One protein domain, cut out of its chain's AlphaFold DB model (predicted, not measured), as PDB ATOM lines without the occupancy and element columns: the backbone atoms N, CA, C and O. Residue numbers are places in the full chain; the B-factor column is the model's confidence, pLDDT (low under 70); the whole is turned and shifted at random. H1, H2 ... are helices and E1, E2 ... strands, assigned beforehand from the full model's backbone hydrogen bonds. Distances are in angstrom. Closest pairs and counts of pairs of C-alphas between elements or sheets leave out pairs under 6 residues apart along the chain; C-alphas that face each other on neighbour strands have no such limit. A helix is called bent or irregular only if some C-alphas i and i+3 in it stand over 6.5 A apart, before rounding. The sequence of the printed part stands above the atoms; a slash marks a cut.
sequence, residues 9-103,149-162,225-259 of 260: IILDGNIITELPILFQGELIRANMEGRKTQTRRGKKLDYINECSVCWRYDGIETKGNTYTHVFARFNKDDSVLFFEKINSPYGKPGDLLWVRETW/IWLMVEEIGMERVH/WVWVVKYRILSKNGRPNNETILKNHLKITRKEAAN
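Overview. This is residues 9 to 103, 149 to 162 and 225 to 259 of the 260 residues of an uncharacterized protein of Cyclobacterium marinum (strain ATCC 25205 / DSM 745 / LMG 13164 / NCIMB 1802) (UniProt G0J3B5). A strongly twisted six-stranded sheet, with the long bent strands E8 and E9 side by side in it, has helix H3 packed on one face near one end, while at the other end a three-stranded sheet, E4 to E6, is partly face to face with it as a loose sandwich. The turn of the hairpin E5 and E6 lies at the far end of the longest axis, and the short helices H1 and H2 lie at the margins. The printed part has 144 residues, with three named helices and nine named strands in the order E1 E2 H1 E3 H2 E4 E5 E6 E7 E8 E9 H3. The large sheet is mixed, in the order E1 E2 E7 E8 E9 E3, the small one antiparallel, and the class is mixed, helices and strands. The whole is compact, with a radius of gyration of the C-alphas of 16.6 A and spans of 53 by 36 by 22 A.

Along the chain. E1, residues 9 to 11, begins at C-alpha 9, (22.654, -30.181, -33.594). E2 is residues 14 to 22, 25.7 A long; H1 25 to 32; E3 38 to 41; H2 46 to 50. E4, residues 55 to 63, measures 23.1 A, E5, 66 to 74, 25.5 A, and E6, 80 to 87, 20.7 A. E7 is residues 96 to 100. E8, residues 150 to 160, bends by 73 degrees at residue 154, and E9, 225 to 235, by 53 degrees at residue 232. H3, residues 242 to 257, is 22.0 A long and ends at C-alpha 257, (5.885, -23.034, -22.753).

Arrangement. In the large sheet E8 and E9 are antiparallel, with N 157 and O 228 2.9 A apart, within hydrogen-bond range. E2 and E7 are parallel, with N 21 and O 98 at 3.0 A. H3 is on one face of this sheet, two layers; its closest C-alphas to E8 are Ile 252 and Glu 154, 6.3 A. H1 is on the sheet at a height of 9.2 A, over none of its strands, but only just: two of its C-alphas fall on E8. E4, E5 and E6 form a meander, each strand the antiparallel neighbour of the one before; N 58 and O 70 are at 2.9 A, N 71 and O 84 at 2.9 A. The two sheets make a sandwich, face to face with best planes 11 degrees apart; C-alphas Tyr 57 of E4 and Met 158 of E8 are the closest of those strands, 7.0 A. H2 only grazes both sheets. Every O i to N i+4 pair is within hydrogen-bond range in H1 and H2, and 11 of 12 in H3.

Size, cuts and confidence. The C-alphas farthest apart, Asp 77 and Asn 241, are 53.8 A apart. Residues 104 to 148 and 163 to 224 are not printed, with C-alpha gaps of 12.7 A and 9.4 A. Of the links printed whole, none is long. Mean pLDDT of the printed part is 94.0; residues 256 to 259 are under 70.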
ATOM      1  N   ILE A   9      22.859 -28.760 -33.867       95.31
ATOM      2  CA  ILE A   9      22.654 -30.181 -33.594       95.31
ATOM      3  C   ILE A   9      21.158 -30.454 -33.445       95.31
ATOM      4  O   ILE A   9      20.406 -29.573 -33.023       95.31
ATOM      5  N   ILE A  10      20.736 -31.673 -33.783       95.44
ATOM      6  CA  ILE A  10      19.385 -32.162 -33.499       95.44
ATOM      7  C   ILE A  10      19.475 -33.181 -32.374       95.44
ATOM      8  O   ILE A  10      20.165 -34.187 -32.520       95.44
ATOM      9  N   LEU A  11      18.760 -32.925 -31.280       95.19
ATOM     10  CA  LEU A  11      18.594 -33.859 -30.168       95.19
ATOM     11  C   LEU A  11      17.098 -34.057 -29.920       95.19
ATOM     12  O   LEU A  11      16.408 -33.108 -29.556       95.19
ATOM     13  N   ASP A  12      16.604 -35.277 -30.138       93.56
ATOM     14  CA  ASP A  12      15.189 -35.633 -29.938       93.56
ATOM     15  C   ASP A  12      14.218 -34.658 -30.640       93.56
ATOM     16  O   ASP A  12      13.319 -34.078 -30.039       93.56
ATOM     17  N   GLY A  13      14.492 -34.354 -31.914       91.06
ATOM     18  CA  GLY A  13      13.710 -33.400 -32.713       91.06
ATOM     19  C   GLY A  13      13.967 -31.913 -32.419       91.06
ATOM     20  O   GLY A  13      13.532 -31.065 -33.197       91.06
ATOM     21  N   ASN A  14      14.721 -31.569 -31.370       92.12
ATOM     22  CA  ASN A  14      15.026 -30.182 -31.004       92.12
ATOM     23  C   ASN A  14      16.292 -29.683 -31.709       92.12
ATOM     24  O   ASN A  14      17.337 -30.331 -31.648       92.12
ATOM     25  N   ILE A  15      16.218 -28.503 -32.334       93.50
ATOM     26  CA  ILE A  15      17.374 -27.841 -32.955       93.50
ATOM     27  C   ILE A  15      18.053 -26.932 -31.927       93.50
ATOM     28  O   ILE A  15      17.497 -25.898 -31.546       93.50
ATOM     29  N   ILE A  16      19.282 -27.285 -31.551       95.62
ATOM     30  CA  ILE A  16      20.114 -26.548 -30.591       95.62
ATOM     31  C   ILE A  16      21.310 -25.950 -31.325       95.62
ATOM     32  O   ILE A  16      22.000 -26.640 -32.078       95.62
ATOM     33  N   THR A  17      21.569 -24.666 -31.100       96.38
ATOM     34  CA  THR A  17      22.691 -23.947 -31.713       96.38
ATOM     35  C   THR A  17      23.855 -23.830 -30.730       96.38
ATOM     36  O   THR A  17      23.663 -23.493 -29.569       96.38
ATOM     37  N   GLU A  18      25.080 -24.075 -31.194       97.94
ATOM     38  CA  GLU A  18      26.309 -23.937 -30.407       97.94
ATOM     39  C   GLU A  18      27.097 -22.698 -30.865       97.94
ATOM     40  O   GLU A  18      27.600 -22.643 -31.994       97.94
ATOM     41  N   LEU A  19      27.230 -21.693 -30.000       97.81
ATOM     42  CA  LEU A  19      27.760 -20.368 -30.343       97.81
ATOM     43  C   LEU A  19      28.988 -19.995 -29.492       97.81
ATOM     44  O   LEU A  19      29.038 -20.322 -28.309       97.81
ATOM     45  N   PRO A  20      30.001 -19.317 -30.061       97.94
ATOM     46  CA  PRO A  20      31.142 -18.840 -29.287       97.94
ATOM     47  C   PRO A  20      30.789 -17.630 -28.422       97.94
ATOM     48  O   PRO A  20      30.131 -16.700 -28.890       97.94
ATOM     49  N   ILE A  21      31.373 -17.555 -27.226       98.19
ATOM     50  CA  ILE A  21      31.402 -16.329 -26.416       98.19
ATOM     51  C   ILE A  21      32.814 -16.066 -25.880       98.19
ATOM     52  O   ILE A  21      33.476 -16.979 -25.404       98.19
ATOM     53  N   LEU A  22      33.310 -14.829 -25.986       97.06
ATOM     54  CA  LEU A  22      34.643 -14.457 -25.490       97.06
ATOM     55  C   LEU A  22      34.555 -14.020 -24.029       97.06
ATOM     56  O   LEU A  22      33.795 -13.095 -23.747       97.06
ATOM     57  N   PHE A  23      35.368 -14.608 -23.147       96.06
ATOM     58  CA  PHE A  23      35.570 -14.151 -21.765       96.06
ATOM     59  C   PHE A  23      37.052 -13.850 -21.496       96.06
ATOM     60  O   PHE A  23      37.950 -14.539 -21.986       96.06
ATOM     61  N   GLN A  24      37.298 -12.803 -20.707       91.12
ATOM     62  CA  GLN A  24      38.622 -12.450 -20.192       91.12
ATOM     63  C   GLN A  24      38.919 -13.195 -18.879       91.12
ATOM     64  O   GLN A  24      38.022 -13.797 -18.291       91.12
ATOM     65  N   GLY A  25      40.175 -13.150 -18.418       90.44
ATOM     66  CA  GLY A  25      40.675 -13.967 -17.304       90.44
ATOM     67  C   GLY A  25      39.820 -13.916 -16.034       90.44
ATOM     68  O   GLY A  25      39.486 -14.969 -15.499       90.44
ATOM     69  N   GLU A  26      39.403 -12.726 -15.599       90.44
ATOM     70  CA  GLU A  26      38.554 -12.578 -14.407       90.44
ATOM     71  C   GLU A  26      37.181 -13.243 -14.577       90.44
ATOM     72  O   GLU A  26      36.722 -13.980 -13.708       90.44
ATOM     73  N   LEU A  27      36.550 -13.068 -15.739       94.19
ATOM     74  CA  LEU A  27      35.243 -13.658 -16.025       94.19
ATOM     75  C   LEU A  27      35.347 -15.181 -16.112       94.19
ATOM     76  O   LEU A  27      34.433 -15.887 -15.689       94.19
ATOM     77  N   ILE A  28      36.455 -15.704 -16.642       96.00
ATOM     78  CA  ILE A  28      36.731 -17.141 -16.631       96.00
ATOM     79  C   ILE A  28      36.814 -17.656 -15.197       96.00
ATOM     80  O   ILE A  28      36.124 -18.621 -14.875       96.00
ATOM     81  N   ARG A  29      37.609 -17.012 -14.335       94.50
ATOM     82  CA  ARG A  29      37.738 -17.402 -12.923       94.50
ATOM     83  C   ARG A  29      36.387 -17.359 -12.213       94.50
ATOM     84  O   ARG A  29      36.010 -18.344 -11.588       94.50
ATOM     85  N   ALA A  30      35.589 -16.314 -12.434       95.31
ATOM     86  CA  ALA A  30      34.246 -16.205 -11.870       95.31
ATOM     87  C   ALA A  30      33.298 -17.338 -12.319       95.31
ATOM     88  O   ALA A  30      32.524 -17.848 -11.509       95.31
ATOM     89  N   ASN A  31      33.382 -17.796 -13.576       96.88
ATOM     90  CA  ASN A  31      32.657 -18.995 -14.016       96.88
ATOM     91  C   ASN A  31      33.208 -20.263 -13.347       96.88
ATOM     92  O   ASN A  31      32.439 -21.100 -12.873       96.88
ATOM     93  N   MET A  32      34.533 -20.421 -13.282       95.44
ATOM     94  CA  MET A  32      35.172 -21.584 -12.657       95.44
ATOM     95  C   MET A  32      34.817 -21.709 -11.172       95.44
ATOM     96  O   MET A  32      34.554 -22.817 -10.710       95.44
ATOM     97  N   GLU A  33      34.682 -20.590 -10.469       94.75
ATOM     98  CA  GLU A  33      34.250 -20.506  -9.069       94.75
ATOM     99  C   GLU A  33      32.722 -20.594  -8.901       94.75
ATOM    100  O   GLU A  33      32.234 -20.775  -7.793       94.75
ATOM    101  N   GLY A  34      31.949 -20.507  -9.991       94.88
ATOM    102  CA  GLY A  34      30.483 -20.583  -9.955       94.88
ATOM    103  C   GLY A  34      29.787 -19.303  -9.483       94.88
ATOM    104  O   GLY A  34      28.586 -19.331  -9.248       94.88
ATOM    105  N   ARG A  35      30.516 -18.187  -9.374       95.56
ATOM    106  CA  ARG A  35      29.960 -16.878  -8.999       95.56
ATOM    107  C   ARG A  35      29.225 -16.196 -10.152       95.56
ATOM    108  O   ARG A  35      28.300 -15.435  -9.912       95.56
ATOM    109  N   LYS A  36      29.653 -16.445 -11.394       97.62
ATOM    110  CA  LYS A  36      29.072 -15.823 -12.591       97.62
ATOM    111  C   LYS A  36      28.007 -16.712 -13.233       97.62
ATOM    112  O   LYS A  36      28.309 -17.836 -13.635       97.62
ATOM    113  N   THR A  37      26.807 -16.169 -13.398       98.06
ATOM    114  CA  THR A  37      25.634 -16.814 -14.026       98.06
ATOM    115  C   THR A  37      24.957 -15.925 -15.072       98.06
ATOM    116  O   THR A  37      24.017 -16.339 -15.743       98.06
ATOM    117  N   GLN A  38      25.449 -14.703 -15.252       98.25
ATOM    118  CA  GLN A  38      24.943 -13.755 -16.234       98.25
ATOM    119  C   GLN A  38      26.092 -13.003 -16.880       98.25
ATOM    120  O   GLN A  38      27.173 -12.881 -16.302       98.25
ATOM    121  N   THR A  39      25.879 -12.488 -18.090       98.25
ATOM    122  CA  THR A  39      26.802 -11.534 -18.691       98.25
ATOM    123  C   THR A  39      26.129 -10.493 -19.581       98.25
ATOM    124  O   THR A  39      25.289 -10.836 -20.411       98.25
ATOM    125  N   ARG A  40      26.577  -9.236 -19.467       98.12
ATOM    126  CA  ARG A  40      26.206  -8.120 -20.352       98.12
ATOM    127  C   ARG A  40      27.150  -7.951 -21.542       98.12
ATOM    128  O   ARG A  40      28.372  -8.050 -21.385       98.12
ATOM    129  N   ARG A  41      26.617  -7.727 -22.751       97.38
ATOM    130  CA  ARG A  41      27.409  -7.621 -23.996       97.38
ATOM    131  C   ARG A  41      26.837  -6.624 -25.013       97.38
ATOM    132  O   ARG A  41      25.675  -6.719 -25.372       97.38
ATOM    133  N   GLY A  42      27.685  -5.759 -25.578       95.88
ATOM    134  CA  GLY A  42      27.294  -4.746 -26.579       95.88
ATOM    135  C   GLY A  42      27.289  -5.196 -28.051       95.88
ATOM    136  O   GLY A  42      27.112  -4.383 -28.950       95.88
ATOM    137  N   LYS A  43      27.537  -6.479 -28.351       95.69
ATOM    138  CA  LYS A  43      27.759  -6.937 -29.735       95.69
ATOM    139  C   LYS A  43      26.510  -6.754 -30.613       95.69
ATOM    140  O   LYS A  43      25.438  -7.221 -30.237       95.69
ATOM    141  N   LYS A  44      26.690  -6.218 -31.832       94.25
ATOM    142  CA  LYS A  44      25.620  -5.912 -32.811       94.25
ATOM    143  C   LYS A  44      24.612  -4.856 -32.334       94.25
ATOM    144  O   LYS A  44      23.464  -4.880 -32.760       94.25
ATOM    145  N   LEU A  45      25.031  -3.953 -31.453       96.69
ATOM    146  CA  LEU A  45      24.183  -2.866 -30.959       96.69
ATOM    147  C   LEU A  45      24.744  -1.488 -31.316       96.69
ATOM    148  O   LEU A  45      24.229  -0.500 -30.814       96.69
ATOM    149  N   ASP A  46      25.767  -1.413 -32.173       94.94
ATOM    150  CA  ASP A  46      26.462  -0.164 -32.510       94.94
ATOM    151  C   ASP A  46      25.470   0.906 -32.993       94.94
ATOM    152  O   ASP A  46      25.383   1.968 -32.390       94.94
ATOM    153  N   TYR A  47      24.610   0.561 -33.957       94.69
ATOM    154  CA  TYR A  47      23.571   1.456 -34.485       94.69
ATOM    155  C   TYR A  47      22.562   1.937 -33.425       94.69
ATOM    156  O   TYR A  47      22.183   3.106 -33.388       94.69
ATOM    157  N   ILE A  48      22.136   1.052 -32.518       96.00
ATOM    158  CA  ILE A  48      21.257   1.448 -31.408       96.00
ATOM    159  C   ILE A  48      22.006   2.387 -30.455       96.00
ATOM    160  O   ILE A  48      21.454   3.375 -29.969       96.00
ATOM    161  N   ASN A  49      23.276   2.096 -30.198       96.94
ATOM    162  CA  ASN A  49      24.091   2.813 -29.232       96.94
ATOM    163  C   ASN A  49      24.667   4.136 -29.753       96.94
ATOM    164  O   ASN A  49      25.056   4.951 -28.923       96.94
ATOM    165  N   GLU A  50      24.622   4.410 -31.062       95.25
ATOM    166  CA  GLU A  50      24.910   5.739 -31.637       95.25
ATOM    167  C   GLU A  50      24.044   6.845 -31.007       95.25
ATOM    168  O   GLU A  50      24.521   7.946 -30.746       95.25
ATOM    169  N   CYS A  51      22.775   6.545 -30.705       93.69
ATOM    170  CA  CYS A  51      21.953   7.348 -29.799       93.69
ATOM    171  C   CYS A  51      21.142   6.424 -28.899       93.69
ATOM    172  O   CYS A  51      19.941   6.239 -29.110       93.69
ATOM    173  N   SER A  52      21.790   5.880 -27.873       93.56
ATOM    174  CA  SER A  52      21.170   4.940 -26.942       93.56
ATOM    175  C   SER A  52      19.859   5.485 -26.343       93.56
ATOM    176  O   SER A  52      18.893   4.738 -26.191       93.56
ATOM    177  N   VAL A  53      19.795   6.783 -26.012       93.50
ATOM    178  CA  VAL A  53      18.622   7.439 -25.393       93.50
ATOM    179  C   VAL A  53      17.429   7.623 -26.326       93.50
ATOM    180  O   VAL A  53      16.312   7.739 -25.834       93.50
ATOM    181  N   CYS A  54      17.626   7.626 -27.650       94.38
ATOM    182  CA  CYS A  54      16.498   7.744 -28.571       94.38
ATOM    183  C   CYS A  54      15.854   6.388 -28.944       94.38
ATOM    184  O   CYS A  54      15.035   6.319 -29.862       94.38
ATOM    185  N   TRP A  55      16.199   5.317 -28.219       96.44
ATOM    186  CA  TRP A  55      15.603   3.986 -28.347       96.44
ATOM    187  C   TRP A  55      15.001   3.510 -27.022       96.44
ATOM    188  O   TRP A  55      15.623   3.669 -25.970       96.44
ATOM    189  N   ARG A  56      13.839   2.845 -27.083       96.31
ATOM    190  CA  ARG A  56      13.294   2.041 -25.973       96.31
ATOM    191  C   ARG A  56      13.150   0.590 -26.414       96.31
ATOM    192  O   ARG A  56      12.846   0.317 -27.574       96.31
ATOM    193  N   TYR A  57      13.394  -0.330 -25.491       96.81
ATOM    194  CA  TYR A  57      13.185  -1.749 -25.730       96.81
ATOM    195  C   TYR A  57      11.690  -2.078 -25.651       96.81
ATOM    196  O   TYR A  57      11.042  -1.725 -24.670       96.81
ATOM    197  N   ASP A  58      11.169  -2.739 -26.683       95.00
ATOM    198  CA  ASP A  58       9.735  -3.005 -26.883       95.00
ATOM    199  C   ASP A  58       9.378  -4.497 -26.710       95.00
ATOM    200  O   ASP A  58       8.251  -4.926 -26.932       95.00
ATOM    201  N   GLY A  59      10.345  -5.316 -26.282       94.19
ATOM    202  CA  GLY A  59      10.131  -6.723 -25.949       94.19
ATOM    203  C   GLY A  59      10.630  -7.704 -27.010       94.19
ATOM    204  O   GLY A  59      11.581  -7.437 -27.751       94.19
ATOM    205  N   ILE A  60      10.031  -8.898 -27.013       92.25
ATOM    206  CA  ILE A  60      10.453 -10.039 -27.833       92.25
ATOM    207  C   ILE A  60       9.284 -10.504 -28.693       92.25
ATOM    208  O   ILE A  60       8.209 -10.808 -28.183       92.25
ATOM    209  N   GLU A  61       9.532 -10.644 -29.990       91.69
ATOM    210  CA  GLU A  61       8.661 -11.362 -30.910       91.69
ATOM    211  C   GLU A  61       9.193 -12.783 -31.131       91.69
ATOM    212  O   GLU A  61      10.342 -12.985 -31.546       91.69
ATOM    213  N   THR A  62       8.339 -13.780 -30.900       86.25
ATOM    214  CA  THR A  62       8.644 -15.187 -31.167       86.25
ATOM    215  C   THR A  62       7.849 -15.685 -32.372       86.25
ATOM    216  O   THR A  62       6.626 -15.582 -32.443       86.25
ATOM    217  N   LYS A  63       8.548 -16.241 -33.371       81.12
ATOM    218  CA  LYS A  63       7.913 -16.890 -34.530       81.12
ATOM    219  C   LYS A  63       8.617 -18.201 -34.841       81.12
ATOM    220  O   LYS A  63       9.716 -18.218 -35.399       81.12
ATOM    221  N   GLY A  64       7.982 -19.316 -34.484       76.69
ATOM    222  CA  GLY A  64       8.606 -20.635 -34.573       76.69
ATOM    223  C   GLY A  64       9.856 -20.706 -33.692       76.69
ATOM    224  O   GLY A  64       9.774 -20.499 -32.490       76.69
ATOM    225  N   ASN A  65      11.022 -20.970 -34.291       70.12
ATOM    226  CA  ASN A  65      12.300 -21.082 -33.570       70.12
ATOM    227  C   ASN A  65      13.108 -19.764 -33.524       70.12
ATOM    228  O   ASN A  65      14.291 -19.774 -33.172       70.12
ATOM    229  N   THR A  66      12.506 -18.652 -33.954       77.00
ATOM    230  CA  THR A  66      13.146 -17.333 -34.018       77.00
ATOM    231  C   THR A  66      12.741 -16.495 -32.808       77.00
ATOM    232  O   THR A  66      11.549 -16.322 -32.564       77.00
ATOM    233  N   TYR A  67      13.741 -15.975 -32.088       85.69
ATOM    234  CA  TYR A  67      13.611 -15.038 -30.966       85.69
ATOM    235  C   TYR A  67      14.190 -13.696 -31.414       85.69
ATOM    236  O   TYR A  67      15.409 -13.559 -31.556       85.69
ATOM    237  N   THR A  68      13.315 -12.733 -31.688       91.94
ATOM    238  CA  THR A  68      13.698 -11.421 -32.209       91.94
ATOM    239  C   THR A  68      13.359 -10.344 -31.194       91.94
ATOM    240  O   THR A  68      12.229 -10.251 -30.733       91.94
ATOM    241  N   HIS A  69      14.346  -9.525 -30.857       94.94
ATOM    242  CA  HIS A  69      14.198  -8.412 -29.931       94.94
ATOM    243  C   HIS A  69      13.810  -7.157 -30.699       94.94
ATOM    244  O   HIS A  69      14.392  -6.878 -31.753       94.94
ATOM    245  N   VAL A  70      12.838  -6.419 -30.175       96.38
ATOM    246  CA  VAL A  70      12.272  -5.242 -30.833       96.38
ATOM    247  C   VAL A  70      12.667  -3.984 -30.072       96.38
ATOM    248  O   VAL A  70      12.597  -3.928 -28.844       96.38
ATOM    249  N   PHE A  71      13.097  -2.970 -30.813       97.38
ATOM    250  CA  PHE A  71      13.373  -1.634 -30.306       97.38
ATOM    251  C   PHE A  71      12.493  -0.620 -31.018       97.38
ATOM    252  O   PHE A  71      12.416  -0.635 -32.241       97.38
ATOM    253  N   ALA A  72      11.891   0.297 -30.273       97.06
ATOM    254  CA  ALA A  72      11.187   1.442 -30.829       97.06
ATOM    255  C   ALA A  72      12.121   2.660 -30.861       97.06
ATOM    256  O   ALA A  72      12.741   3.011 -29.850       97.06
ATOM    257  N   ARG A  73      12.233   3.305 -32.028       96.75
ATOM    258  CA  ARG A  73      12.908   4.599 -32.202       96.75
ATOM    259  C   ARG A  73      11.911   5.721 -31.941       96.75
ATOM    260  O   ARG A  73      10.805   5.661 -32.470       96.75
ATOM    261  N   PHE A  74      12.311   6.762 -31.214       93.31
ATOM    262  CA  PHE A  74      11.427   7.887 -30.881       93.31
ATOM    263  C   PHE A  74      11.887   9.220 -31.481       93.31
ATOM    264  O   PHE A  74      13.087   9.479 -31.622       93.31
ATOM    265  N   ASN A  75      10.909  10.063 -31.807       90.38
ATOM    266  CA  ASN A  75      11.078  11.490 -32.067       90.38
ATOM    267  C   ASN A  75      11.288  12.284 -30.770       90.38
ATOM    268  O   ASN A  75      11.106  11.780 -29.665       90.38
ATOM    269  N   LYS A  76      11.624  13.574 -30.911       87.62
ATOM    270  CA  LYS A  76      11.728  14.507 -29.775       87.62
ATOM    271  C   LYS A  76      10.396  14.743 -29.052       87.62
ATOM    272  O   LYS A  76      10.421  15.155 -27.902       87.62
ATOM    273  N   ASP A  77       9.270  14.522 -29.726       92.12
ATOM    274  CA  ASP A  77       7.915  14.643 -29.174       92.12
ATOM    275  C   ASP A  77       7.384  13.316 -28.593       92.12
ATOM    276  O   ASP A  77       6.183  13.178 -28.381       92.12
ATOM    277  N   ASP A  78       8.268  12.334 -28.366       89.25
ATOM    278  CA  ASP A  78       7.953  10.987 -27.873       89.25
ATOM    279  C   ASP A  78       7.050  10.130 -28.783       89.25
ATOM    280  O   ASP A  78       6.647   9.029 -28.396       89.25
ATOM    281  N   SER A  79       6.787  10.549 -30.025       92.56
ATOM    282  CA  SER A  79       6.148   9.674 -31.014       92.56
ATOM    283  C   SER A  79       7.108   8.578 -31.505       92.56
ATOM    284  O   SER A  79       8.307   8.808 -31.694       92.56
ATOM    285  N   VAL A  80       6.587   7.361 -31.715       95.44
ATOM    286  CA  VAL A  80       7.344   6.251 -32.318       95.44
ATOM    287  C   VAL A  80       7.569   6.544 -33.801       95.44
ATOM    288  O   VAL A  80       6.618   6.747 -34.552       95.44
ATOM    289  N   LEU A  81       8.830   6.527 -34.226       94.19
ATOM    290  CA  LEU A  81       9.243   6.662 -35.620       94.19
ATOM    291  C   LEU A  81       9.125   5.337 -36.376       94.19
ATOM    292  O   LEU A  81       8.452   5.254 -37.399       94.19
ATOM    293  N   PHE A  82       9.816   4.308 -35.890       95.75
ATOM    294  CA  PHE A  82       9.820   2.964 -36.462       95.75
ATOM    295  C   PHE A  82      10.353   1.953 -35.443       95.75
ATOM    296  O   PHE A  82      10.889   2.328 -34.396       95.75
ATOM    297  N   PHE A  83      10.224   0.670 -35.779       96.19
ATOM    298  CA  PHE A  83      10.739  -0.440 -34.985       96.19
ATOM    299  C   PHE A  83      11.950  -1.084 -35.660       96.19
ATOM    300  O   PHE A  83      11.934  -1.326 -36.866       96.19
ATOM    301  N   GLU A  84      12.968  -1.407 -34.871       96.00
ATOM    302  CA  GLU A  84      14.155  -2.149 -35.288       96.00
ATOM    303  C   GLU A  84      14.121  -3.559 -34.692       96.00
ATOM    304  O   GLU A  84      13.803  -3.742 -33.514       96.00
ATOM    305  N   LYS A  85      14.450  -4.566 -35.507       94.94
ATOM    306  CA  LYS A  85      14.369  -5.984 -35.137       94.94
ATOM    307  C   LYS A  85      15.751  -6.613 -35.128       94.94
ATOM    308  O   LYS A  85      16.370  -6.787 -36.175       94.94
ATOM    309  N   ILE A  86      16.212  -7.036 -33.954       94.69
ATOM    310  CA  ILE A  86      17.565  -7.563 -33.779       94.69
ATOM    311  C   ILE A  86      17.528  -8.960 -33.164       94.69
ATOM    312  O   ILE A  86      16.895  -9.216 -32.144       94.69
ATOM    313  N   ASN A  87      18.264  -9.884 -33.779       93.75
ATOM    314  CA  ASN A  87      18.478 -11.218 -33.228       93.75
ATOM    315  C   ASN A  87      19.745 -11.240 -32.375       93.75
ATOM    316  O   ASN A  87      20.808 -10.785 -32.820       93.75
ATOM    317  N   SER A  88      19.652 -11.847 -31.192       95.06
ATOM    318  CA  SER A  88      20.796 -11.978 -30.296       95.06
ATOM    319  C   SER A  88      21.938 -12.763 -30.956       95.06
ATOM    320  O   SER A  88      21.727 -13.852 -31.503       95.06
ATOM    321  N   PRO A  89      23.191 -12.274 -30.886       96.12
ATOM    322  CA  PRO A  89      24.351 -13.037 -31.337       96.12
ATOM    323  C   PRO A  89      24.679 -14.216 -30.404       96.12
ATOM    324  O   PRO A  89      25.588 -14.987 -30.715       96.12
ATOM    325  N   TYR A  90      23.962 -14.343 -29.282       97.25
ATOM    326  CA  TYR A  90      24.143 -15.367 -28.257       97.25
ATOM    327  C   TYR A  90      23.064 -16.460 -28.301       97.25
ATOM    328  O   TYR A  90      23.056 -17.333 -27.441       97.25
ATOM    329  N   GLY A  91      22.215 -16.463 -29.334       94.56
ATOM    330  CA  GLY A  91      21.217 -17.508 -29.568       94.56
ATOM    331  C   GLY A  91      19.885 -17.176 -28.916       94.56
ATOM    332  O   GLY A  91      19.464 -16.024 -28.941       94.56
ATOM    333  N   LYS A  92      19.230 -18.192 -28.365       94.62
ATOM    334  CA  LYS A  92      17.983 -18.094 -27.597       94.62
ATOM    335  C   LYS A  92      18.040 -19.030 -26.379       94.62
ATOM    336  O   LYS A  92      18.948 -19.867 -26.313       94.62
ATOM    337  N   PRO A  93      17.087 -18.944 -25.441       95.62
ATOM    338  CA  PRO A  93      16.948 -19.926 -24.373       95.62
ATOM    339  C   PRO A  93      17.005 -21.375 -24.886       95.62
ATOM    340  O   PRO A  93      16.429 -21.733 -25.916       95.62
ATOM    341  N   GLY A  94      17.795 -22.201 -24.200       96.12
ATOM    342  CA  GLY A  94      18.076 -23.587 -24.577       96.12
ATOM    343  C   GLY A  94      19.205 -23.786 -25.600       96.12
ATOM    344  O   GLY A  94      19.594 -24.938 -25.816       96.12
ATOM    345  N   ASP A  95      19.758 -22.729 -26.206       97.44
ATOM    346  CA  ASP A  95      20.989 -22.815 -27.007       97.44
ATOM    347  C   ASP A  95      22.247 -22.880 -26.116       97.44
ATOM    348  O   ASP A  95      22.223 -22.605 -24.910       97.44
ATOM    349  N   LEU A  96      23.374 -23.272 -26.715       98.50
ATOM    350  CA  LEU A  96      24.651 -23.453 -26.030       98.50
ATOM    351  C   LEU A  96      25.647 -22.350 -26.372       98.50
ATOM    352  O   LEU A  96      25.845 -22.003 -27.539       98.50
ATOM    353  N   LEU A  97      26.380 -21.903 -25.354       98.75
ATOM    354  CA  LEU A  97      27.559 -21.061 -25.506       98.75
ATOM    355  C   LEU A  97      28.812 -21.846 -25.123       98.75
ATOM    356  O   LEU A  97      28.904 -22.391 -24.024       98.75
ATOM    357  N   TRP A  98      29.807 -21.868 -26.004       98.56
ATOM    358  CA  TRP A  98      31.139 -22.376 -25.687       98.56
ATOM    359  C   TRP A  98      32.091 -21.200 -25.485       98.56
ATOM    360  O   TRP A  98      32.242 -20.326 -26.347       98.56
ATOM    361  N   VAL A  99      32.704 -21.150 -24.306       98.50
ATOM    362  CA  VAL A  99      33.535 -20.016 -23.903       98.50
ATOM    363  C   VAL A  99      34.887 -20.090 -24.595       98.50
ATOM    364  O   VAL A  99      35.505 -21.151 -24.662       98.50
ATOM    365  N   ARG A 100      35.361 -18.946 -25.086       98.31
ATOM    366  CA  ARG A 100      36.695 -18.738 -25.643       98.31
ATOM    367  C   ARG A 100      37.511 -17.880 -24.698       98.31
ATOM    368  O   ARG A 100      37.086 -16.789 -24.318       98.31
ATOM    369  N   GLU A 101      38.706 -18.354 -24.388       96.88
ATOM    370  CA  GLU A 101      39.658 -17.703 -23.496       96.88
ATOM    371  C   GLU A 101      41.062 -17.718 -24.104       96.88
ATOM    372  O   GLU A 101      41.319 -18.384 -25.109       96.88
ATOM    373  N   THR A 102      41.975 -16.933 -23.539       95.94
ATOM    374  CA  THR A 102      43.377 -16.939 -23.969       95.94
ATOM    375  C   THR A 102      43.994 -18.299 -23.658       95.94
ATOM    376  O   THR A 102      43.965 -18.757 -22.513       95.94
ATOM    377  N   TRP A 103      44.564 -18.939 -24.672       94.88
ATOM    378  CA  TRP A 103      44.891 -20.363 -24.648       94.88
ATOM    379  C   TRP A 103      46.242 -20.635 -25.305       94.88
ATOM    380  O   TRP A 103      46.799 -19.787 -25.999       94.88
ATOM    381  N   ILE A 149      34.764 -24.639 -20.958       98.38
ATOM    382  CA  ILE A 149      33.552 -24.117 -20.309       98.38
ATOM    383  C   ILE A 149      32.408 -24.070 -21.319       98.38
ATOM    384  O   ILE A 149      32.521 -23.445 -22.378       98.38
ATOM    385  N   TRP A 150      31.302 -24.717 -20.962       98.62
ATOM    386  CA  TRP A 150      30.076 -24.766 -21.746       98.62
ATOM    387  C   TRP A 150      28.906 -24.288 -20.906       98.62
ATOM    388  O   TRP A 150      28.693 -24.762 -19.789       98.62
ATOM    389  N   LEU A 151      28.156 -23.352 -21.467       98.75
ATOM    390  CA  LEU A 151      27.024 -22.696 -20.837       98.75
ATOM    391  C   LEU A 151      25.766 -23.018 -21.639       98.75
ATOM    392  O   LEU A 151      25.831 -23.174 -22.860       98.75
ATOM    393  N   MET A 152      24.628 -23.080 -20.965       98.62
ATOM    394  CA  MET A 152      23.325 -23.107 -21.613       98.62
ATOM    395  C   MET A 152      22.594 -21.819 -21.298       98.62
ATOM    396  O   MET A 152      22.481 -21.450 -20.128       98.62
ATOM    397  N   VAL A 153      22.126 -21.153 -22.348       98.38
ATOM    398  CA  VAL A 153      21.359 -19.916 -22.241       98.38
ATOM    399  C   VAL A 153      20.020 -20.224 -21.588       98.38
ATOM    400  O   VAL A 153      19.296 -21.106 -22.046       98.38
ATOM    401  N   GLU A 154      19.701 -19.494 -20.528       97.19
ATOM    402  CA  GLU A 154      18.426 -19.586 -19.817       97.19
ATOM    403  C   GLU A 154      17.485 -18.452 -20.193       97.19
ATOM    404  O   GLU A 154      16.288 -18.674 -20.305       97.19
ATOM    405  N   GLU A 155      18.029 -17.256 -20.397       95.88
ATOM    406  CA  GLU A 155      17.266 -16.055 -20.711       95.88
ATOM    407  C   GLU A 155      18.155 -15.106 -21.514       95.88
ATOM    408  O   GLU A 155      19.366 -15.012 -21.271       95.88
ATOM    409  N   ILE A 156      17.553 -14.392 -22.462       95.62
ATOM    410  CA  ILE A 156      18.195 -13.278 -23.152       95.62
ATOM    411  C   ILE A 156      17.266 -12.078 -23.065       95.62
ATOM    412  O   ILE A 156      16.108 -12.161 -23.468       95.62
ATOM    413  N   GLY A 157      17.796 -10.969 -22.568       95.75
ATOM    414  CA  GLY A 157      17.095  -9.700 -22.452       95.75
ATOM    415  C   GLY A 157      17.943  -8.531 -22.936       95.75
ATOM    416  O   GLY A 157      19.063  -8.707 -23.425       95.75
ATOM    417  N   MET A 158      17.388  -7.336 -22.770       97.31
ATOM    418  CA  MET A 158      18.018  -6.065 -23.106       97.31
ATOM    419  C   MET A 158      17.905  -5.117 -21.925       97.31
ATOM    420  O   MET A 158      16.857  -5.039 -21.291       97.31
ATOM    421  N   GLU A 159      18.975  -4.381 -21.661       97.69
ATOM    422  CA  GLU A 159      19.031  -3.410 -20.574       97.69
ATOM    423  C   GLU A 159      20.081  -2.341 -20.886       97.69
ATOM    424  O   GLU A 159      20.956  -2.550 -21.733       97.69
ATOM    425  N   ARG A 160      20.018  -1.201 -20.201       98.12
ATOM    426  CA  ARG A 160      21.108  -0.229 -20.141       98.12
ATOM    427  C   ARG A 160      22.144  -0.663 -19.103       98.12
ATOM    428  O   ARG A 160      21.809  -1.306 -18.115       98.12
ATOM    429  N   VAL A 161      23.406  -0.279 -19.289       98.25
ATOM    430  CA  VAL A 161      24.479  -0.606 -18.328       98.25
ATOM    431  C   VAL A 161      24.193  -0.063 -16.923       98.25
ATOM    432  O   VAL A 161      24.463  -0.756 -15.946       98.25
ATOM    433  N   HIS A 162      23.648   1.150 -16.812       98.19
ATOM    434  CA  HIS A 162      23.382   1.808 -15.527       98.19
ATOM    435  C   HIS A 162      22.134   1.293 -14.805       98.19
ATOM    436  O   HIS A 162      21.996   1.552 -13.613       98.19
ATOM    437  N   TRP A 225      22.925   0.358 -24.436       98.38
ATOM    438  CA  TRP A 225      22.134  -0.869 -24.464       98.38
ATOM    439  C   TRP A 225      23.047  -2.084 -24.614       98.38
ATOM    440  O   TRP A 225      23.990  -2.090 -25.416       98.38
ATOM    441  N   VAL A 226      22.732  -3.137 -23.868       98.62
ATOM    442  CA  VAL A 226      23.480  -4.392 -23.840       98.62
ATOM    443  C   VAL A 226      22.541  -5.590 -23.841       98.62
ATOM    444  O   VAL A 226      21.459  -5.561 -23.260       98.62
ATOM    445  N   TRP A 227      22.998  -6.677 -24.459       98.31
ATOM    446  CA  TRP A 227      22.414  -7.999 -24.270       98.31
ATOM    447  C   TRP A 227      22.658  -8.453 -22.844       98.31
ATOM    448  O   TRP A 227      23.817  -8.556 -22.442       98.31
ATOM    449  N   VAL A 228      21.600  -8.799 -22.124       98.38
ATOM    450  CA  VAL A 228      21.665  -9.500 -20.845       98.38
ATOM    451  C   VAL A 228      21.503 -10.988 -21.120       98.38
ATOM    452  O   VAL A 228      20.426 -11.434 -21.499       98.38
ATOM    453  N   VAL A 229      22.573 -11.766 -20.964       98.56
ATOM    454  CA  VAL A 229      22.552 -13.215 -21.206       98.56
ATOM    455  C   VAL A 229      22.670 -13.943 -19.876       98.56
ATOM    456  O   VAL A 229      23.761 -13.985 -19.303       98.56
ATOM    457  N   LYS A 230      21.569 -14.528 -19.396       98.56
ATOM    458  CA  LYS A 230      21.569 -15.409 -18.219       98.56
ATOM    459  C   LYS A 230      21.797 -16.843 -18.654       98.56
ATOM    460  O   LYS A 230      21.290 -17.286 -19.690       98.56
ATOM    461  N   TYR A 231      22.593 -17.569 -17.887       98.62
ATOM    462  CA  TYR A 231      22.998 -18.910 -18.248       98.62
ATOM    463  C   TYR A 231      23.327 -19.767 -17.032       98.62
ATOM    464  O   TYR A 231      23.788 -19.300 -15.991       98.62
ATOM    465  N   ARG A 232      23.241 -21.080 -17.241       97.38
ATOM    466  CA  ARG A 232      23.829 -22.075 -16.341       97.38
ATOM    467  C   ARG A 232      25.083 -22.681 -16.943       97.38
ATOM    468  O   ARG A 232      25.175 -22.886 -18.154       97.38
ATOM    469  N   ILE A 233      26.034 -23.035 -16.089       98.19
ATOM    470  CA  ILE A 233      27.231 -23.773 -16.494       98.19
ATOM    471  C   ILE A 233      26.870 -25.258 -16.598       98.19
ATOM    472  O   ILE A 233      26.445 -25.860 -15.617       98.19
ATOM    473  N   LEU A 234      27.055 -25.858 -17.774       97.94
ATOM    474  CA  LEU A 234      26.865 -27.298 -17.979       97.94
ATOM    475  C   LEU A 234      28.145 -28.098 -17.754       97.94
ATOM    476  O   LEU A 234      28.090 -29.253 -17.344       97.94
ATOM    477  N   SER A 235      29.294 -27.508 -18.076       97.81
ATOM    478  CA  SER A 235      30.592 -28.161 -17.938       97.81
ATOM    479  C   SER A 235      31.707 -27.131 -17.805       97.81
ATOM    480  O   SER A 235      31.626 -26.041 -18.371       97.81
ATOM    481  N   LYS A 236      32.753 -27.507 -17.066       96.56
ATOM    482  CA  LYS A 236      34.016 -26.764 -16.905       96.56
ATOM    483  C   LYS A 236      35.230 -27.541 -17.443       96.56
ATOM    484  O   LYS A 236      36.346 -27.033 -17.391       96.56
ATOM    485  N   ASN A 237      35.001 -28.749 -17.975       94.81
ATOM    486  CA  ASN A 237      36.038 -29.711 -18.365       94.81
ATOM    487  C   ASN A 237      35.868 -30.248 -19.799       94.81
ATOM    488  O   ASN A 237      36.379 -31.315 -20.121       94.81
ATOM    489  N   GLY A 238      35.146 -29.536 -20.667       96.12
ATOM    490  CA  GLY A 238      34.922 -29.935 -22.061       96.12
ATOM    491  C   GLY A 238      33.452 -29.912 -22.460       96.12
ATOM    492  O   GLY A 238      32.585 -29.545 -21.665       96.12
ATOM    493  N   ARG A 239      33.160 -30.302 -23.704       97.31
ATOM    494  CA  ARG A 239      31.784 -30.324 -24.214       97.31
ATOM    495  C   ARG A 239      30.937 -31.352 -23.446       97.31
ATOM    496  O   ARG A 239      31.339 -32.512 -23.388       97.31
ATOM    497  N   PRO A 240      29.770 -30.970 -22.893       97.81
ATOM    498  CA  PRO A 240      28.872 -31.919 -22.242       97.81
ATOM    499  C   PRO A 240      28.334 -32.959 -23.238       97.81
ATOM    500  O   PRO A 240      28.245 -32.707 -24.443       97.81
ATOM    501  N   ASN A 241      27.964 -34.138 -22.732       97.69
ATOM    502  CA  ASN A 241      27.338 -35.172 -23.554       97.69
ATOM    503  C   ASN A 241      25.913 -34.762 -23.982       97.69
ATOM    504  O   ASN A 241      25.287 -33.876 -23.392       97.69
ATOM    505  N   ASN A 242      25.399 -35.413 -25.025       98.00
ATOM    506  CA  ASN A 242      24.109 -35.055 -25.619       98.00
ATOM    507  C   ASN A 242      22.929 -35.250 -24.649       98.00
ATOM    508  O   ASN A 242      21.989 -34.463 -24.686       98.00
ATOM    509  N   GLU A 243      22.999 -36.226 -23.741       97.75
ATOM    510  CA  GLU A 243      21.973 -36.448 -22.713       97.75
ATOM    511  C   GLU A 243      21.884 -35.267 -21.730       97.75
ATOM    512  O   GLU A 243      20.801 -34.746 -21.461       97.75
ATOM    513  N   THR A 244      23.032 -34.777 -21.251       98.00
ATOM    514  CA  THR A 244      23.117 -33.613 -20.355       98.00
ATOM    515  C   THR A 244      22.593 -32.355 -21.037       98.00
ATOM    516  O   THR A 244      21.872 -31.570 -20.411       98.00
ATOM    517  N   ILE A 245      22.935 -32.169 -22.317       98.44
ATOM    518  CA  ILE A 245      22.449 -31.049 -23.128       98.44
ATOM    519  C   ILE A 245      20.926 -31.125 -23.250       98.44
ATOM    520  O   ILE A 245      20.246 -30.180 -22.858       98.44
ATOM    521  N   LEU A 246      20.387 -32.251 -23.728       97.94
ATOM    522  CA  LEU A 246      18.952 -32.419 -23.963       97.94
ATOM    523  C   LEU A 246      18.140 -32.253 -22.673       97.94
ATOM    524  O   LEU A 246      17.160 -31.510 -22.645       97.94
ATOM    525  N   LYS A 247      18.586 -32.867 -21.570       97.69
ATOM    526  CA  LYS A 247      17.927 -32.755 -20.260       97.69
ATOM    527  C   LYS A 247      17.814 -31.306 -19.788       97.69
ATOM    528  O   LYS A 247      16.784 -30.930 -19.234       97.69
ATOM    529  N   ASN A 248      18.863 -30.498 -19.951       97.75
ATOM    530  CA  ASN A 248      18.820 -29.092 -19.542       97.75
ATOM    531  C   ASN A 248      18.035 -28.230 -20.534       97.75
ATOM    532  O   ASN A 248      17.275 -27.375 -20.091       97.75
ATOM    533  N   HIS A 249      18.146 -28.508 -21.835       96.69
ATOM    534  CA  HIS A 249      17.376 -27.825 -22.872       96.69
ATOM    535  C   HIS A 249      15.875 -27.928 -22.586       96.69
ATOM    536  O   HIS A 249      15.203 -26.912 -22.445       96.69
ATOM    537  N   LEU A 250      15.376 -29.153 -22.382       95.81
ATOM    538  CA  LEU A 250      13.962 -29.408 -22.099       95.81
ATOM    539  C   LEU A 250      13.484 -28.746 -20.802       95.81
ATOM    540  O   LEU A 250      12.328 -28.349 -20.714       95.81
ATOM    541  N   LYS A 251      14.348 -28.608 -19.786       95.31
ATOM    542  CA  LYS A 251      13.994 -27.893 -18.547       95.31
ATOM    543  C   LYS A 251      13.753 -26.403 -18.784       95.31
ATOM    544  O   LYS A 251      12.916 -25.826 -18.099       95.31
ATOM    545  N   ILE A 252      14.498 -25.793 -19.702       93.56
ATOM    546  CA  ILE A 252      14.386 -24.368 -20.021       93.56
ATOM    547  C   ILE A 252      13.179 -24.148 -20.931       93.56
ATOM    548  O   ILE A 252      12.262 -23.419 -20.566       93.56
ATOM    549  N   THR A 253      13.107 -24.865 -22.053       88.81
ATOM    550  CA  THR A 253      12.078 -24.627 -23.076       88.81
ATOM    551  C   THR A 253      10.673 -25.056 -22.647       88.81
ATOM    552  O   THR A 253       9.696 -24.432 -23.048       88.81
ATOM    553  N   ARG A 254      10.529 -26.063 -21.770       85.75
ATOM    554  CA  ARG A 254       9.213 -26.415 -21.195       85.75
ATOM    555  C   ARG A 254       8.726 -25.408 -20.158       85.75
ATOM    556  O   ARG A 254       7.522 -25.227 -20.029       85.75
ATOM    557  N   LYS A 255       9.639 -24.773 -19.413       73.25
ATOM    558  CA  LYS A 255       9.277 -23.722 -18.453       73.25
ATOM    559  C   LYS A 255       8.748 -22.486 -19.184       73.25
ATOM    560  O   LYS A 255       7.798 -21.879 -18.713       73.25
ATOM    561  N   GLU A 256       9.323 -22.156 -20.338       63.97
ATOM    562  CA  GLU A 256       8.812 -21.082 -21.196       63.97
ATOM    563  C   GLU A 256       7.419 -21.398 -21.743       63.97
ATOM    564  O   GLU A 256       6.532 -20.559 -21.642       63.97
ATOM    565  N   ALA A 257       7.190 -22.623 -22.229       62.06
ATOM    566  CA  ALA A 257       5.885 -23.034 -22.753       62.06
ATOM    567  C   ALA A 257       4.751 -23.035 -21.708       62.06
ATOM    568  O   ALA A 257       3.589 -23.028 -22.088       62.06
ATOM    569  N   ALA A 258       5.070 -23.073 -20.410       59.03
ATOM    570  CA  ALA A 258       4.084 -23.020 -19.327       59.03
ATOM    571  C   ALA A 258       3.740 -21.588 -18.871       59.03
ATOM    572  O   ALA A 258       2.812 -21.416 -18.084       59.03
ATOM    573  N   ASN A 259       4.495 -20.582 -19.328       52.00
ATOM    574  CA  ASN A 259       4.334 -19.171 -18.963       52.00
ATOM    575  C   ASN A 259       3.724 -18.317 -20.098       52.00
ATOM    576  O   ASN A 259       3.678 -17.093 -19.967       52.00
TER     577      ASN A 259